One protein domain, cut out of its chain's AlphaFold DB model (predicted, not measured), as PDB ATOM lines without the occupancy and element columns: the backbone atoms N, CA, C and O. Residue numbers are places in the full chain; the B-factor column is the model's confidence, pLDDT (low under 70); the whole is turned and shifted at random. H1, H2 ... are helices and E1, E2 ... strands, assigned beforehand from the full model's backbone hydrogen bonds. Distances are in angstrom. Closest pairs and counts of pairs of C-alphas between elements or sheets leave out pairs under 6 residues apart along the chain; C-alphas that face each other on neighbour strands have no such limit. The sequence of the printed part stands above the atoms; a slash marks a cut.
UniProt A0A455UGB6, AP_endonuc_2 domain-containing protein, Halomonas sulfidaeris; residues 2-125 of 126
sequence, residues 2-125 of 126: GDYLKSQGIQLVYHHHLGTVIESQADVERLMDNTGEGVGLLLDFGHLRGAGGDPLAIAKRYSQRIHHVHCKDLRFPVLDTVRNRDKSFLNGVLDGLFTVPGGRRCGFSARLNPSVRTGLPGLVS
ATOM      1  N   GLY A   2     137.768 193.628 183.428       95.56
ATOM      2  CA  GLY A   2     139.117 194.083 183.050       95.56
ATOM      3  C   GLY A   2     139.834 194.887 184.139       95.56
ATOM      4  O   GLY A   2     140.932 194.524 184.538       95.56
ATOM      5  N   ASP A   3     139.172 195.899 184.707       96.25
ATOM      6  CA  ASP A   3     139.775 196.732 185.764       96.25
ATOM      7  C   ASP A   3     140.076 195.947 187.046       96.25
ATOM      8  O   ASP A   3     141.102 196.166 187.684       96.25
ATOM      9  N   TYR A   4     139.216 194.984 187.390       97.50
ATOM     10  CA  TYR A   4     139.443 194.087 188.522       97.50
ATOM     11  C   TYR A   4     140.670 193.202 188.285       97.50
ATOM     12  O   TYR A   4     141.549 193.140 189.134       97.50
ATOM     13  N   LEU A   5     140.776 192.559 187.118       97.69
ATOM     14  CA  LEU A   5     141.947 191.745 186.777       97.69
ATOM     15  C   LEU A   5     143.228 192.591 186.784       97.69
ATOM     16  O   LEU A   5     144.222 192.181 187.383       97.69
ATOM     17  N   LYS A   6     143.176 193.806 186.223       94.62
ATOM     18  CA  LYS A   6     144.300 194.753 186.233       94.62
ATOM     19  C   LYS A   6     144.712 195.115 187.663       94.62
ATOM     20  O   LYS A   6     145.906 195.155 187.948       94.62
ATOM     21  N   SER A   7     143.760 195.293 188.586       96.50
ATOM     22  CA  SER A   7     144.055 195.528 190.009       96.50
ATOM     23  C   SER A   7     144.706 194.324 190.703       96.50
ATOM     24  O   SER A   7     145.348 194.501 191.733       96.50
ATOM     25  N   GLN A   8     144.543 193.114 190.159       97.75
ATOM     26  CA  GLN A   8     145.233 191.897 190.602       97.75
ATOM     27  C   GLN A   8     146.572 191.674 189.872       97.75
ATOM     28  O   GLN A   8     147.193 190.628 190.039       97.75
ATOM     29  N   GLY A   9     147.018 192.619 189.035       95.44
ATOM     30  CA  GLY A   9     148.231 192.478 188.224       95.44
ATOM     31  C   GLY A   9     148.075 191.567 186.999       95.44
ATOM     32  O   GLY A   9     149.075 191.142 186.428       95.44
ATOM     33  N   ILE A  10     146.840 191.262 186.581       96.06
ATOM     34  CA  ILE A  10     146.527 190.389 185.441       96.06
ATOM     35  C   ILE A  10     145.924 191.227 184.308       96.06
ATOM     36  O   ILE A  10     144.873 191.842 184.465       96.06
ATOM     37  N   GLN A  11     146.547 191.216 183.130       95.88
ATOM     38  CA  GLN A  11     145.996 191.895 181.958       95.88
ATOM     39  C   GLN A  11     144.986 190.987 181.246       95.88
ATOM     40  O   GLN A  11     145.351 189.933 180.726       95.88
ATOM     41  N   LEU A  12     143.719 191.407 181.175       97.62
ATOM     42  CA  LEU A  12     142.752 190.769 180.283       97.62
ATOM     43  C   LEU A  12     143.132 191.091 178.839       97.62
ATOM     44  O   LEU A  12     143.333 192.257 178.504       97.62
ATOM     45  N   VAL A  13     143.187 190.073 177.986       97.75
ATOM     46  CA  VAL A  13     143.503 190.221 176.566       97.75
ATOM     47  C   VAL A  13     142.434 189.499 175.751       97.75
ATOM     48  O   VAL A  13     142.255 188.292 175.892       97.75
ATOM     49  N   TYR A  14     141.701 190.237 174.920       98.19
ATOM     50  CA  TYR A  14     140.662 189.676 174.066       98.19
ATOM     51  C   TYR A  14     141.260 189.182 172.745       98.19
ATOM     52  O   TYR A  14     141.982 189.917 172.073       98.19
ATOM     53  N   HIS A  15     140.940 187.947 172.361       98.06
ATOM     54  CA  HIS A  15     141.377 187.339 171.103       98.06
ATOM     55  C   HIS A  15     140.208 187.311 170.120       98.06
ATOM     56  O   HIS A  15     139.305 186.488 170.242       98.06
ATOM     57  N   HIS A  16     140.219 188.237 169.161       97.88
ATOM     58  CA  HIS A  16     139.262 188.233 168.056       97.88
ATOM     59  C   HIS A  16     139.505 187.014 167.156       97.88
ATOM     60  O   HIS A  16     140.650 186.602 166.946       97.88
ATOM     61  N   HIS A  17     138.440 186.414 166.626       96.69
ATOM     62  CA  HIS A  17     138.557 185.101 165.999       96.69
ATOM     63  C   HIS A  17     137.478 184.862 164.937       96.69
ATOM     64  O   HIS A  17     136.339 185.304 165.069       96.69
ATOM     65  N   LEU A  18     137.846 184.106 163.898       93.56
ATOM     66  CA  LEU A  18     136.929 183.676 162.835       93.56
ATOM     67  C   LEU A  18     135.865 182.731 163.407       93.56
ATOM     68  O   LEU A  18     136.189 181.835 164.185       93.56
ATOM     69  N   GLY A  19     134.614 182.900 163.005       90.88
ATOM     70  CA  GLY A  19     133.462 182.166 163.515       90.88
ATOM     71  C   GLY A  19     132.966 182.651 164.878       90.88
ATOM     72  O   GLY A  19     132.260 181.903 165.551       90.88
ATOM     73  N   THR A  20     133.340 183.857 165.319       95.00
ATOM     74  CA  THR A  20     132.888 184.424 166.602       95.00
ATOM     75  C   THR A  20     132.223 185.786 166.427       95.00
ATOM     76  O   THR A  20     132.237 186.367 165.348       95.00
ATOM     77  N   VAL A  21     131.631 186.305 167.507       96.75
ATOM     78  CA  VAL A  21     130.932 187.603 167.504       96.75
ATOM     79  C   VAL A  21     131.856 188.802 167.281       96.75
ATOM     80  O   VAL A  21     131.385 189.836 166.826       96.75
ATOM     81  N   ILE A  22     133.148 188.678 167.604       98.19
ATOM     82  CA  ILE A  22     134.164 189.689 167.304       98.19
ATOM     83  C   ILE A  22     135.130 189.070 166.297       98.19
ATOM     84  O   ILE A  22     136.141 188.457 166.655       98.19
ATOM     85  N   GLU A  23     134.768 189.201 165.025       97.06
ATOM     86  CA  GLU A  23     135.498 188.614 163.905       97.06
ATOM     87  C   GLU A  23     136.119 189.695 163.019       97.06
ATOM     88  O   GLU A  23     137.322 189.658 162.742       97.06
ATOM     89  N   SER A  24     135.297 190.639 162.555       98.06
ATOM     90  CA  SER A  24     135.695 191.620 161.552       98.06
ATOM     91  C   SER A  24     136.519 192.756 162.152       98.06
ATOM     92  O   SER A  24     136.506 193.001 163.358       98.06
ATOM     93  N   GLN A  25     137.203 193.514 161.291       98.25
ATOM     94  CA  GLN A  25     137.894 194.725 161.734       98.25
ATOM     95  C   GLN A  25     136.937 195.705 162.422       98.25
ATOM     96  O   GLN A  25     137.296 196.270 163.449       98.25
ATOM     97  N   ALA A  26     135.718 195.866 161.901       98.50
ATOM     98  CA  ALA A  26     134.717 196.741 162.501       98.50
ATOM     99  C   ALA A  26     134.300 196.259 163.901       98.50
ATOM    100  O   ALA A  26     134.119 197.082 164.796       98.50
ATOM    101  N   ASP A  27     134.206 194.944 164.119       98.56
ATOM    102  CA  ASP A  27     133.897 194.391 165.442       98.56
ATOM    103  C   ASP A  27     135.043 194.621 166.428       98.56
ATOM    104  O   ASP A  27     134.808 194.995 167.578       98.56
ATOM    105  N   VAL A  28     136.290 194.438 165.977       98.50
ATOM    106  CA  VAL A  28     137.488 194.719 166.780       98.50
ATOM    107  C   VAL A  28     137.547 196.198 167.146       98.50
ATOM    108  O   VAL A  28     137.711 196.528 168.317       98.50
ATOM    109  N   GLU A  29     137.372 197.091 166.172       98.56
ATOM    110  CA  GLU A  29     137.352 198.535 166.411       98.56
ATOM    111  C   GLU A  29     136.246 198.908 167.395       98.56
ATOM    112  O   GLU A  29     136.503 199.587 168.386       98.56
ATOM    113  N   ARG A  30     135.035 198.372 167.200       98.50
ATOM    114  CA  ARG A  30     133.911 198.591 168.110       98.50
ATOM    115  C   ARG A  30     134.221 198.114 169.527       98.50
ATOM    116  O   ARG A  30     133.925 198.842 170.471       98.50
ATOM    117  N   LEU A  31     134.807 196.930 169.704       98.44
ATOM    118  CA  LEU A  31     135.201 196.429 171.023       98.44
ATOM    119  C   LEU A  31     136.216 197.366 171.691       98.44
ATOM    120  O   LEU A  31     136.052 197.731 172.856       98.44
ATOM    121  N   MET A  32     137.260 197.754 170.962       98.31
ATOM    122  CA  MET A  32     138.351 198.557 171.512       98.31
ATOM    123  C   MET A  32     137.928 200.000 171.801       98.31
ATOM    124  O   MET A  32     138.316 200.544 172.833       98.31
ATOM    125  N   ASP A  33     137.091 200.592 170.948       98.31
ATOM    126  CA  ASP A  33     136.566 201.950 171.118       98.31
ATOM    127  C   ASP A  33     135.555 202.042 172.278       98.31
ATOM    128  O   ASP A  33     135.377 203.110 172.859       98.31
ATOM    129  N   ASN A  34     134.907 200.930 172.647       98.25
ATOM    130  CA  ASN A  34     133.905 200.884 173.721       98.25
ATOM    131  C   ASN A  34     134.431 200.262 175.029       98.25
ATOM    132  O   ASN A  34     133.648 199.990 175.939       98.25
ATOM    133  N   THR A  35     135.742 200.027 175.152       97.94
ATOM    134  CA  THR A  35     136.351 199.478 176.375       97.94
ATOM    135  C   THR A  35     137.568 200.281 176.834       97.94
ATOM    136  O   THR A  35     138.389 200.731 176.034       97.94
ATOM    137  N   GLY A  36     137.715 200.430 178.154       95.75
ATOM    138  CA  GLY A  36     138.866 201.087 178.780       95.75
ATOM    139  C   GLY A  36     140.121 200.208 178.838       95.75
ATOM    140  O   GLY A  36     140.104 199.041 178.452       95.75
ATOM    141  N   GLU A  37     141.218 200.751 179.369       93.62
ATOM    142  CA  GLU A  37     142.537 200.093 179.425       93.62
ATOM    143  C   GLU A  37     142.565 198.726 180.126       93.62
ATOM    144  O   GLU A  37     143.489 197.944 179.910       93.62
ATOM    145  N   GLY A  38     141.570 198.415 180.961       96.25
ATOM    146  CA  GLY A  38     141.413 197.087 181.550       96.25
ATOM    147  C   GLY A  38     141.192 195.970 180.517       96.25
ATOM    148  O   GLY A  38     141.265 194.800 180.880       96.25
ATOM    149  N   VAL A  39     140.925 196.297 179.246       98.00
ATOM    150  CA  VAL A  39     140.762 195.333 178.146       98.00
ATOM    151  C   VAL A  39     141.897 195.495 177.133       98.00
ATOM    152  O   VAL A  39     141.971 196.478 176.407       98.00
ATOM    153  N   GLY A  40     142.786 194.517 177.059       97.62
ATOM    154  CA  GLY A  40     143.832 194.420 176.047       97.62
ATOM    155  C   GLY A  40     143.371 193.671 174.797       97.62
ATOM    156  O   GLY A  40     142.341 193.000 174.813       97.62
ATOM    157  N   LEU A  41     144.174 193.727 173.739       98.19
ATOM    158  CA  LEU A  41     143.958 193.023 172.478       98.19
ATOM    159  C   LEU A  41     145.083 192.015 172.220       98.19
ATOM    160  O   LEU A  41     146.269 192.341 172.333       98.19
ATOM    161  N   LEU A  42     144.693 190.801 171.838       97.75
ATOM    162  CA  LEU A  42     145.559 189.870 171.136       97.75
ATOM    163  C   LEU A  42     145.322 190.108 169.652       97.75
ATOM    164  O   LEU A  42     144.242 189.800 169.144       97.75
ATOM    165  N   LEU A  43     146.315 190.668 168.966       97.06
ATOM    166  CA  LEU A  43     146.229 190.882 167.526       97.06
ATOM    167  C   LEU A  43     146.641 189.606 166.794       97.06
ATOM    168  O   LEU A  43     147.801 189.193 166.850       97.06
ATOM    169  N   ASP A  44     145.700 188.999 166.079       95.88
ATOM    170  CA  ASP A  44     145.936 187.791 165.299       95.88
ATOM    171  C   ASP A  44     145.851 188.081 163.801       95.88
ATOM    172  O   ASP A  44     144.777 188.315 163.236       95.88
ATOM    173  N   PHE A  45     147.009 188.068 163.140       91.88
ATOM    174  CA  PHE A  45     147.121 188.450 161.733       91.88
ATOM    175  C   PHE A  45     146.309 187.533 160.818       91.88
ATOM    176  O   PHE A  45     145.674 188.010 159.877       91.88
ATOM    177  N   GLY A  46     146.315 186.229 161.097       92.12
ATOM    178  CA  GLY A  46     145.655 185.236 160.258       92.12
ATOM    179  C   GLY A  46     144.144 185.388 160.327       92.12
ATOM    180  O   GLY A  46     143.477 185.441 159.293       92.12
ATOM    181  N   HIS A  47     143.607 185.513 161.540       95.62
ATOM    182  CA  HIS A  47     142.172 185.690 161.739       95.62
ATOM    183  C   HIS A  47     141.665 187.005 161.159       95.62
ATOM    184  O   HIS A  47     140.694 186.989 160.403       95.62
ATOM    185  N   LEU A  48     142.337 188.123 161.452       95.38
ATOM    186  CA  LEU A  48     141.864 189.432 161.002       95.38
ATOM    187  C   LEU A  48     141.886 189.531 159.477       95.38
ATOM    188  O   LEU A  48     140.940 190.022 158.867       95.38
ATOM    189  N   ARG A  49     142.936 188.991 158.849       93.31
ATOM    190  CA  ARG A  49     143.041 188.959 157.392       93.31
ATOM    191  C   ARG A  49     142.011 188.031 156.756       93.31
ATOM    192  O   ARG A  49     141.444 188.376 155.723       93.31
ATOM    193  N   GLY A  50     141.739 186.878 157.369       92.56
ATOM    194  CA  GLY A  50     140.660 185.988 156.937       92.56
ATOM    195  C   GLY A  50     139.284 186.660 157.006       92.56
ATOM    196  O   GLY A  50     138.442 186.432 156.137       92.56
ATOM    197  N   ALA A  51     139.079 187.551 157.977       94.75
ATOM    198  CA  ALA A  51     137.873 188.366 158.118       94.75
ATOM    199  C   ALA A  51     137.839 189.591 157.176       94.75
ATOM    200  O   ALA A  51     136.916 190.397 157.245       94.75
ATOM    201  N   GLY A  52     138.835 189.748 156.294       93.19
ATOM    202  CA  GLY A  52     138.930 190.868 155.352       93.19
ATOM    203  C   GLY A  52     139.490 192.167 155.945       93.19
ATOM    204  O   GLY A  52     139.440 193.195 155.278       93.19
ATOM    205  N   GLY A  53     140.020 192.139 157.171       94.94
ATOM    206  CA  GLY A  53     140.624 193.295 157.837       94.94
ATOM    207  C   GLY A  53     142.118 193.487 157.550       94.94
ATOM    208  O   GLY A  53     142.808 192.584 157.067       94.94
ATOM    209  N   ASP A  54     142.629 194.668 157.911       94.12
ATOM    210  CA  ASP A  54     144.047 195.025 157.864       94.12
ATOM    211  C   ASP A  54     144.676 195.001 159.276       94.12
ATOM    212  O   ASP A  54     144.481 195.930 160.074       94.12
ATOM    213  N   PRO A  55     145.480 193.974 159.610       91.81
ATOM    214  CA  PRO A  55     146.139 193.897 160.909       91.81
ATOM    215  C   PRO A  55     147.156 195.011 161.155       91.81
ATOM    216  O   PRO A  55     147.385 195.356 162.312       91.81
ATOM    217  N   LEU A  56     147.743 195.618 160.120       92.69
ATOM    218  CA  LEU A  56     148.667 196.739 160.309       92.69
ATOM    219  C   LEU A  56     147.921 198.023 160.681       92.69
ATOM    220  O   LEU A  56     148.417 198.796 161.505       92.69
ATOM    221  N   ALA A  57     146.721 198.233 160.135       94.38
ATOM    222  CA  ALA A  57     145.854 199.338 160.530       94.38
ATOM    223  C   ALA A  57     145.436 199.218 162.006       94.38
ATOM    224  O   ALA A  57     145.589 200.180 162.766       94.38
ATOM    225  N   ILE A  58     145.011 198.024 162.438       96.38
ATOM    226  CA  ILE A  58     144.682 197.740 163.845       96.38
ATOM    227  C   ILE A  58     145.907 197.896 164.752       96.38
ATOM    228  O   ILE A  58     145.814 198.561 165.785       96.38
ATOM    229  N   ALA A  59     147.067 197.363 164.349       94.94
ATOM    230  CA  ALA A  59     148.313 197.507 165.100       94.94
ATOM    231  C   ALA A  59     148.690 198.975 165.320       94.94
ATOM    232  O   ALA A  59     149.083 199.363 166.418       94.94
ATOM    233  N   LYS A  60     148.546 199.804 164.280       94.69
ATOM    234  CA  LYS A  60     148.836 201.236 164.359       94.69
ATOM    235  C   LYS A  60     147.857 201.954 165.288       94.69
ATOM    236  O   LYS A  60     148.292 202.727 166.138       94.69
ATOM    237  N   ARG A  61     146.554 201.702 165.129       96.81
ATOM    238  CA  ARG A  61     145.490 202.397 165.871       96.81
ATOM    239  C   ARG A  61     145.476 202.039 167.357       96.81
ATOM    240  O   ARG A  61     145.338 202.932 168.186       96.81
ATOM    241  N   TYR A  62     145.669 200.766 167.692       96.88
ATOM    242  CA  TYR A  62     145.543 200.252 169.061       96.88
ATOM    243  C   TYR A  62     146.869 199.766 169.656       96.88
ATOM    244  O   TYR A  62     146.862 198.946 170.570       96.88
ATOM    245  N   SER A  63     148.006 200.279 169.174       94.69
ATOM    246  CA  SER A  63     149.359 199.892 169.618       94.69
ATOM    247  C   SER A  63     149.520 199.801 171.142       94.69
ATOM    248  O   SER A  63     150.070 198.826 171.638       94.69
ATOM    249  N   GLN A  64     148.972 200.764 171.889       94.31
ATOM    250  CA  GLN A  64     149.045 200.819 173.358       94.31
ATOM    251  C   GLN A  64     148.183 199.771 174.076       94.31
ATOM    252  O   GLN A  64     148.345 199.546 175.270       94.31
ATOM    253  N   ARG A  65     147.233 199.160 173.368       96.19
ATOM    254  CA  ARG A  65     146.290 198.177 173.913       96.19
ATOM    255  C   ARG A  65     146.621 196.755 173.464       96.19
ATOM    256  O   ARG A  65     145.954 195.825 173.905       96.19
ATOM    257  N   ILE A  66     147.612 196.563 172.592       96.25
ATOM    258  CA  ILE A  66     148.042 195.238 172.135       96.25
ATOM    259  C   ILE A  66     149.086 194.691 173.101       96.25
ATOM    260  O   ILE A  66     150.176 195.243 173.225       96.25
ATOM    261  N   HIS A  67     148.759 193.570 173.740       94.56
ATOM    262  CA  HIS A  67     149.640 192.908 174.710       94.56
ATOM    263  C   HIS A  67     150.154 191.549 174.224       94.56
ATOM    264  O   HIS A  67     151.053 190.971 174.832       94.56
ATOM    265  N   HIS A  68     149.597 191.025 173.129       93.62
ATOM    266  CA  HIS A  68     150.007 189.747 172.553       93.62
ATOM    267  C   HIS A  68     149.771 189.744 171.042       93.62
ATOM    268  O   HIS A  68     148.807 190.342 170.559       93.62
ATOM    269  N   VAL A  69     150.645 189.074 170.291       92.12
ATOM    270  CA  VAL A  69     150.513 188.955 168.832       92.12
ATOM    271  C   VAL A  69     150.610 187.499 168.410       92.12
ATOM    272  O   VAL A  69     151.578 186.807 168.729       92.12
ATOM    273  N   HIS A  70     149.622 187.054 167.639       92.94
ATOM    274  CA  HIS A  70     149.682 185.798 166.908       92.94
ATOM    275  C   HIS A  70     150.071 186.058 165.459       92.94
ATOM    276  O   HIS A  70     149.330 186.657 164.675       92.94
ATOM    277  N   CYS A  71     151.235 185.537 165.092       86.31
ATOM    278  CA  CYS A  71     151.740 185.587 163.731       86.31
ATOM    279  C   CYS A  71     151.261 184.353 162.962       86.31
ATOM    280  O   CYS A  71     152.062 183.507 162.584       86.31
ATOM    281  N   LYS A  72     149.949 184.242 162.745       82.50
ATOM    282  CA  LYS A  72     149.379 183.235 161.846       82.50
ATOM    283  C   LYS A  72     149.258 183.796 160.437       82.50
ATOM    284  O   LYS A  72     148.852 184.939 160.245       82.50
ATOM    285  N   ASP A  73     149.587 182.973 159.456       86.38
ATOM    286  CA  ASP A  73     149.362 183.251 158.044       86.38
ATOM    287  C   ASP A  73     148.238 182.362 157.504       86.38
ATOM    288  O   ASP A  73     147.890 181.349 158.114       86.38
ATOM    289  N   LEU A  74     147.645 182.741 156.376       87.56
ATOM    290  CA  LEU A  74     146.399 182.162 155.883       87.56
ATOM    291  C   LEU A  74     146.518 181.706 154.426       87.56
ATOM    292  O   LEU A  74     146.987 182.439 153.551       87.56
ATOM    293  N   ARG A  75     146.019 180.498 154.146       88.94
ATOM    294  CA  ARG A  75     145.844 179.986 152.783       88.94
ATOM    295  C   ARG A  75     144.441 180.333 152.278       88.94
ATOM    296  O   ARG A  75     143.499 179.582 152.516       88.94
ATOM    297  N   PHE A  76     144.307 181.440 151.542       88.56
ATOM    298  CA  PHE A  76     143.015 181.898 150.995       88.56
ATOM    299  C   PHE A  76     142.212 180.822 150.240       88.56
ATOM    300  O   PHE A  76     141.032 180.685 150.541       88.56
ATOM    301  N   PRO A  77     142.811 179.966 149.383       90.25
ATOM    302  CA  PRO A  77     142.041 178.915 148.710       90.25
ATOM    303  C   PRO A  77     141.355 177.928 149.672       90.25
ATOM    304  O   PRO A  77     140.288 177.389 149.372       90.25
ATOM    305  N   VAL A  78     141.957 177.685 150.844       90.50
ATOM    306  CA  VAL A  78     141.363 176.835 151.887       90.50
ATOM    307  C   VAL A  78     140.235 177.588 152.588       90.50
ATOM    308  O   VAL A  78     139.169 177.012 152.776       90.50
ATOM    309  N   LEU A  79     140.423 178.875 152.904       90.56
ATOM    310  CA  LEU A  79     139.366 179.717 153.478       90.56
ATOM    311  C   LEU A  79     138.122 179.765 152.581       90.56
ATOM    312  O   LEU A  79     137.009 179.568 153.066       90.56
ATOM    313  N   ASP A  80     138.316 179.963 151.279       90.56
ATOM    314  CA  ASP A  80     137.222 179.987 150.305       90.56
ATOM    315  C   ASP A  80     136.502 178.637 150.262       90.56
ATOM    316  O   ASP A  80     135.276 178.576 150.238       90.56
ATOM    317  N   THR A  81     137.251 177.533 150.327       89.38
ATOM    318  CA  THR A  81     136.669 176.186 150.396       89.38
ATOM    319  C   THR A  81     135.850 175.986 151.669       89.38
ATOM    320  O   THR A  81     134.775 175.393 151.607       89.38
ATOM    321  N   VAL A  82     136.341 176.467 152.815       89.12
ATOM    322  CA  VAL A  82     135.643 176.368 154.103       89.12
ATOM    323  C   VAL A  82     134.317 177.121 154.049       89.12
ATOM    324  O   VAL A  82     133.288 176.542 154.385       89.12
ATOM    325  N   ARG A  83     134.329 178.363 153.544       87.62
ATOM    326  CA  ARG A  83     133.130 179.203 153.393       87.62
ATOM    327  C   ARG A  83     132.127 178.620 152.401       87.62
ATOM    328  O   ARG A  83     130.948 178.520 152.709       87.62
ATOM    329  N   ASN A  84     132.593 178.186 151.230       89.12
ATOM    330  CA  ASN A  84     131.717 177.701 150.158       89.12
ATOM    331  C   ASN A  84     131.123 176.312 150.423       89.12
ATOM    332  O   ASN A  84     130.181 175.913 149.745       89.12
ATOM    333  N   ARG A  85     131.694 175.547 151.358       87.00
ATOM    334  CA  ARG A  85     131.223 174.198 151.707       87.00
ATOM    335  C   ARG A  85     130.617 174.109 153.103       87.00
ATOM    336  O   ARG A  85     130.440 172.993 153.582       87.00
ATOM    337  N   ASP A  86     130.359 175.250 153.740       83.38
ATOM    338  CA  ASP A  86     129.825 175.343 155.103       83.38
ATOM    339  C   ASP A  86     130.557 174.410 156.090       83.38
ATOM    340  O   ASP A  86     129.976 173.669 156.885       83.38
ATOM    341  N   LYS A  87     131.891 174.362 155.969       88.44
ATOM    342  CA  LYS A  87     132.717 173.533 156.848       88.44
ATOM    343  C   LYS A  87     132.854 174.217 158.199       88.44
ATOM    344  O   LYS A  87     133.048 175.426 158.284       88.44
ATOM    345  N   SER A  88     132.890 173.410 159.259       90.31
ATOM    346  CA  SER A  88     133.268 173.905 160.580       90.31
ATOM    347  C   SER A  88     134.668 174.529 160.555       90.31
ATOM    348  O   SER A  88     135.553 174.099 159.807       90.31
ATOM    349  N   PHE A  89     134.892 175.509 161.432       89.50
ATOM    350  CA  PHE A  89     136.208 176.123 161.612       89.50
ATOM    351  C   PHE A  89     137.301 175.073 161.873       89.50
ATOM    352  O   PHE A  89     138.366 175.128 161.259       89.50
ATOM    353  N   LEU A  90     137.011 174.076 162.720       91.19
ATOM    354  CA  LEU A  90     137.940 172.986 163.033       91.19
ATOM    355  C   LEU A  90     138.350 172.204 161.779       91.19
ATOM    356  O   LEU A  90     139.536 171.957 161.581       91.19
ATOM    357  N   ASN A  91     137.396 171.865 160.909       91.81
ATOM    358  CA  ASN A  91     137.708 171.189 159.651       91.81
ATOM    359  C   ASN A  91     138.585 172.067 158.755       91.81
ATOM    360  O   ASN A  91     139.532 171.569 158.163       91.81
ATOM    361  N   GLY A  92     138.337 173.380 158.720       91.06
ATOM    362  CA  GLY A  92     139.220 174.321 158.034       91.06
ATOM    363  C   GLY A  92     140.653 174.291 158.567       91.06
ATOM    364  O   GLY A  92     141.602 174.237 157.786       91.06
ATOM    365  N   VAL A  93     140.830 174.277 159.890       91.38
ATOM    366  CA  VAL A  93     142.160 174.157 160.510       91.38
ATOM    367  C   VAL A  93     142.841 172.849 160.099       91.38
ATOM    368  O   VAL A  93     144.000 172.886 159.685       91.38
ATOM    369  N   LEU A  94     142.125 171.721 160.146       91.62
ATOM    370  CA  LEU A  94     142.639 170.408 159.737       91.62
ATOM    371  C   LEU A  94     142.981 170.344 158.238       91.62
ATOM    372  O   LEU A  94     143.970 169.722 157.864       91.62
ATOM    373  N   ASP A  95     142.230 171.061 157.400       92.06
ATOM    374  CA  ASP A  95     142.501 171.228 155.965       92.06
ATOM    375  C   ASP A  95     143.693 172.170 155.684       92.06
ATOM    376  O   ASP A  95     144.061 172.410 154.530       92.06
ATOM    377  N   GLY A  96     144.315 172.729 156.726       90.62
ATOM    378  CA  GLY A  96     145.465 173.617 156.611       90.62
ATOM    379  C   GLY A  96     145.085 175.067 156.320       90.62
ATOM    380  O   GLY A  96     145.778 175.742 155.557       90.62
ATOM    381  N   LEU A  97     144.009 175.579 156.917       90.75
ATOM    382  CA  LEU A  97     143.622 176.989 156.790       90.75
ATOM    383  C   LEU A  97     144.758 177.943 157.192       90.75
ATOM    384  O   LEU A  97     145.066 178.887 156.459       90.75
ATOM    385  N   PHE A  98     145.411 177.661 158.322       90.69
ATOM    386  CA  PHE A  98     146.521 178.460 158.834       90.69
ATOM    387  C   PHE A  98     147.885 177.850 158.524       90.69
ATOM    388  O   PHE A  98     148.049 176.643 158.315       90.69
ATOM    389  N   THR A  99     148.897 178.708 158.503       87.31
ATOM    390  CA  THR A  99     150.297 178.312 158.396       87.31
ATOM    391  C   THR A  99     151.219 179.326 159.056       87.31
ATOM    392  O   THR A  99     150.779 180.374 159.526       87.31
ATOM    393  N   VAL A 100     152.504 178.991 159.098       85.69
ATOM    394  CA  VAL A 100     153.547 179.878 159.599       85.69
ATOM    395  C   VAL A 100     153.766 181.046 158.623       85.69
ATOM    396  O   VAL A 100     153.616 180.862 157.409       85.69
ATOM    397  N   PRO A 101     154.155 182.232 159.117       80.69
ATOM    398  CA  PRO A 101     154.461 183.394 158.289       80.69
ATOM    399  C   PRO A 101     155.424 183.099 157.136       80.69
ATOM    400  O   PRO A 101     156.457 182.459 157.327       80.69
ATOM    401  N   GLY A 102     155.114 183.616 155.943       69.12
ATOM    402  CA  GLY A 102     155.997 183.499 154.776       69.12
ATOM    403  C   GLY A 102     155.921 182.143 154.066       69.12
ATOM    404  O   GLY A 102     156.792 181.810 153.259       69.12
ATOM    405  N   GLY A 103     154.878 181.352 154.334       62.62
ATOM    406  CA  GLY A 103     154.585 180.148 153.567       62.62
ATOM    407  C   GLY A 103     154.426 180.460 152.071       62.62
ATOM    408  O   GLY A 103     153.762 181.417 151.688       62.62
ATOM    409  N   ARG A 104     155.002 179.615 151.203       54.44
ATOM    410  CA  ARG A 104     155.144 179.817 149.737       54.44
ATOM    411  C   ARG A 104     153.846 180.084 148.946       54.44
ATOM    412  O   ARG A 104     153.914 180.310 147.744       54.44
ATOM    413  N   ARG A 105     152.670 179.996 149.574       54.28
ATOM    414  CA  ARG A 105     151.339 180.179 148.960       54.28
ATOM    415  C   ARG A 105     150.484 181.237 149.664       54.28
ATOM    416  O   ARG A 105     149.290 181.326 149.393       54.28
ATOM    417  N   CYS A 106     151.073 182.009 150.568       52.88
ATOM    418  CA  CYS A 106     150.350 182.934 151.422       52.88
ATOM    419  C   CYS A 106     150.753 184.376 151.100       52.88
ATOM    420  O   CYS A 106     151.924 184.671 150.874       52.88
ATOM    421  N   GLY A 107     149.784 185.293 151.074       51.34
ATOM    422  CA  GLY A 107     150.000 186.709 150.745       51.34
ATOM    423  C   GLY A 107     150.723 187.514 151.834       51.34
ATOM    424  O   GLY A 107     150.584 188.740 151.896       51.34
ATOM    425  N   PHE A 108     151.426 186.859 152.759       53.16
ATOM    426  CA  PHE A 108     152.192 187.497 153.821       53.16
ATOM    427  C   PHE A 108     153.578 187.872 153.303       53.16
ATOM    428  O   PHE A 108     154.556 187.139 153.436       53.16
ATOM    429  N   SER A 109     153.670 189.067 152.722       49.16
ATOM    430  CA  SER A 109     154.936 189.789 152.707       49.16
ATOM    431  C   SER A 109     155.259 190.133 154.159       49.16
ATOM    432  O   SER A 109     154.756 191.113 154.707       49.16
ATOM    433  N   ALA A 110     156.052 189.281 154.806       47.12
ATOM    434  CA  ALA A 110     156.614 189.509 156.128       47.12
ATOM    435  C   ALA A 110     157.618 190.673 156.094       47.12
ATOM    436  O   ALA A 110     158.796 190.500 156.384       47.12
ATOM    437  N   ARG A 111     157.186 191.887 155.752       45.31
ATOM    438  CA  ARG A 111     157.826 193.087 156.286       45.31
ATOM    439  C   ARG A 111     157.029 193.511 157.502       45.31
ATOM    440  O   ARG A 111     156.327 194.516 157.487       45.31
ATOM    441  N   LEU A 112     157.177 192.741 158.580       49.69
ATOM    442  CA  LEU A 112     157.085 193.345 159.901       49.69
ATOM    443  C   LEU A 112     158.209 194.384 159.937       49.69
ATOM    444  O   LEU A 112     159.382 194.041 160.061       49.69
ATOM    445  N   ASN A 113     157.859 195.645 159.690       37.88
ATOM    446  CA  ASN A 113     158.797 196.752 159.788       37.88
ATOM    447  C   ASN A 113     159.408 196.698 161.206       37.88
ATOM    448  O   ASN A 113     158.636 196.552 162.159       37.88
ATOM    449  N   PRO A 114     160.741 196.766 161.390       39.59
ATOM    450  CA  PRO A 114     161.370 196.664 162.712       39.59
ATOM    451  C   PRO A 114     160.760 197.603 163.764       39.59
ATOM    452  O   PRO A 114     160.701 197.254 164.937       39.59
ATOM    453  N   SER A 115     160.208 198.735 163.324       38.84
ATOM    454  CA  SER A 115     159.467 199.708 164.128       38.84
ATOM    455  C   SER A 115     158.176 199.175 164.776       38.84
ATOM    456  O   SER A 115     157.821 199.622 165.863       38.84
ATOM    457  N   VAL A 116     157.492 198.192 164.175       45.38
ATOM    458  CA  VAL A 116     156.326 197.509 164.784       45.38
ATOM    459  C   VAL A 116     156.783 196.540 165.876       45.38
ATOM    460  O   VAL A 116     156.110 196.373 166.888       45.38
ATOM    461  N   ARG A 117     157.972 195.950 165.712       43.00
ATOM    462  CA  ARG A 117     158.576 195.032 166.686       43.00
ATOM    463  C   ARG A 117     159.069 195.754 167.944       43.00
ATOM    464  O   ARG A 117     159.047 195.172 169.018       43.00
ATOM    465  N   THR A 118     159.496 197.009 167.812       43.12
ATOM    466  CA  THR A 118     159.951 197.857 168.928       43.12
ATOM    467  C   THR A 118     158.824 198.632 169.618       43.12
ATOM    468  O   THR A 118     159.055 199.182 170.689       43.12
ATOM    469  N   GLY A 119     157.629 198.710 169.016       42.94
ATOM    470  CA  GLY A 119     156.492 199.489 169.528       42.94
ATOM    471  C   GLY A 119     155.364 198.677 170.175       42.94
ATOM    472  O   GLY A 119     154.436 199.280 170.706       42.94
ATOM    473  N   LEU A 120     155.416 197.340 170.123       49.47
ATOM    474  CA  LEU A 120     154.409 196.454 170.716       49.47
ATOM    475  C   LEU A 120     154.980 195.782 171.977       49.47
ATOM    476  O   LEU A 120     155.805 194.872 171.853       49.47
ATOM    477  N   PRO A 121     154.576 196.199 173.188       44.66
ATOM    478  CA  PRO A 121     154.969 195.531 174.422       44.66
ATOM    479  C   PRO A 121     154.145 194.244 174.581       44.66
ATOM    480  O   PRO A 121     153.109 194.234 175.242       44.66
ATOM    481  N   GLY A 122     154.566 193.151 173.939       51.84
ATOM    482  CA  GLY A 122     153.819 191.895 173.993       51.84
ATOM    483  C   GLY A 122     154.579 190.660 173.519       51.84
ATOM    484  O   GLY A 122     155.493 190.742 172.698       51.84
ATOM    485  N   LEU A 123     154.189 189.498 174.051       49.03
ATOM    486  CA  LEU A 123     154.733 188.196 173.662       49.03
ATOM    487  C   LEU A 123     154.300 187.883 172.215       49.03
ATOM    488  O   LEU A 123     153.125 188.005 171.864       49.03
ATOM    489  N   VAL A 124     155.249 187.489 171.364       51.72
ATOM    490  CA  VAL A 124     154.973 187.019 169.997       51.72
ATOM    491  C   VAL A 124     155.005 185.496 170.022       51.72
ATOM    492  O   VAL A 124     156.068 184.923 170.259       51.72
ATOM    493  N   SER A 125     153.871 184.836 169.779       46.28
ATOM    494  CA  SER A 125     153.817 183.375 169.627       46.28
ATOM    495  C   SER A 125     153.480 182.985 168.184       46.28
ATOM    496  O   SER A 125     152.648 183.622 167.528       46.28
TER     497      SER A 125
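Overview. This is residues 2 to 125 of the 126 residues of the protein "AP_endonuc_2 domain-containing protein" of Halomonas sulfidaeris (UniProt A0A455UGB6). A small curled sheet of four strands forms a wall, with H2 and H4 running the same way at a shallow tilt and grazing it, H1 at the end where E1 and E2 begin, and H3 following E2 at the other end. Beyond that end H5 and H6 form a small corner of their own, and the long stretch of residues 95 to 113 leads back to H7 and E4. The 124 printed residues hold seven named helices and four named strands, in the order H1 E1 H2 E2 H3 H4 E3 H5 H6 H7 E4. The sheet runs E1 E2 E3 E4, all parallel, and the class is mixed, helices and strands. The whole is compact, with a radius of gyration of the C-alphas of 15.1 A and spans of 44 by 32 by 22 A.

Along the chain. Find C-alpha 2 at (139.117, 194.083, 183.050), where H1, residues 2 to 7, begins. Next come E1, residues 12 to 15, and H2, residues 25 to 33, 11.9 A long. E2, residues 39 to 44, runs 15.8 A from C-alpha 39 at (140.762, 195.333, 178.146). Read on through H3, residues 45 to 50, H4, residues 55 to 61, and E3, residues 66 to 70, 10.9 A long. H5, residues 76 to 84, spans 12.1 A; H6, residues 89 to 94, and H7, residues 114 to 119, follow. E4, residues 123 to 125, ends at C-alpha 125, (153.817, 183.375, 169.627).

Arrangement. Start at the strongly twisted sheet: N 40 and O 12 are 2.7 A apart between E1 and E2, N 70 and O 43 2.9 A between E2 and E3, and N 69 and O 123 3.1 A between E3 and E4. E1, H2, E2 is a strand-helix-strand unit, two parallel neighbour strands with a helix between, and its crossover is right-handed. E2, H3 H4, E3 is another, also right-handed, and E3, H5 H6 H7, E4 a third. H1, H2 and H4 are on the sheet but only graze it; for H4, the C-alphas of Leu 43 and Pro 55 are closest to E2, at 7.3 A. H3 is only just on it, with 5 pairs of C-alphas within 10 A, and only grazes it. H5 and H6 touch at Val 82 and Gly 92, C-alphas 5.7 A apart, at a steep tilt of 45 degrees, opposite ways; neither is on the sheet. H7 is not on it, but H7 and H4 are near each other. In each of the seven helices every O i to N i+4 pair is within hydrogen-bond range.

Size, cuts and confidence. The C-alphas farthest apart, those of Ser 7 and Arg 85, are 45.7 A from each other. The printed part has no cut, and the link from H6 to H7 is long, 19 residues. Look at residues 73 to 74, which pair antiparallel with residues 98 to 99. Residues 102 to 125 are under 70 in pLDDT; the mean of the printed part is 85.0.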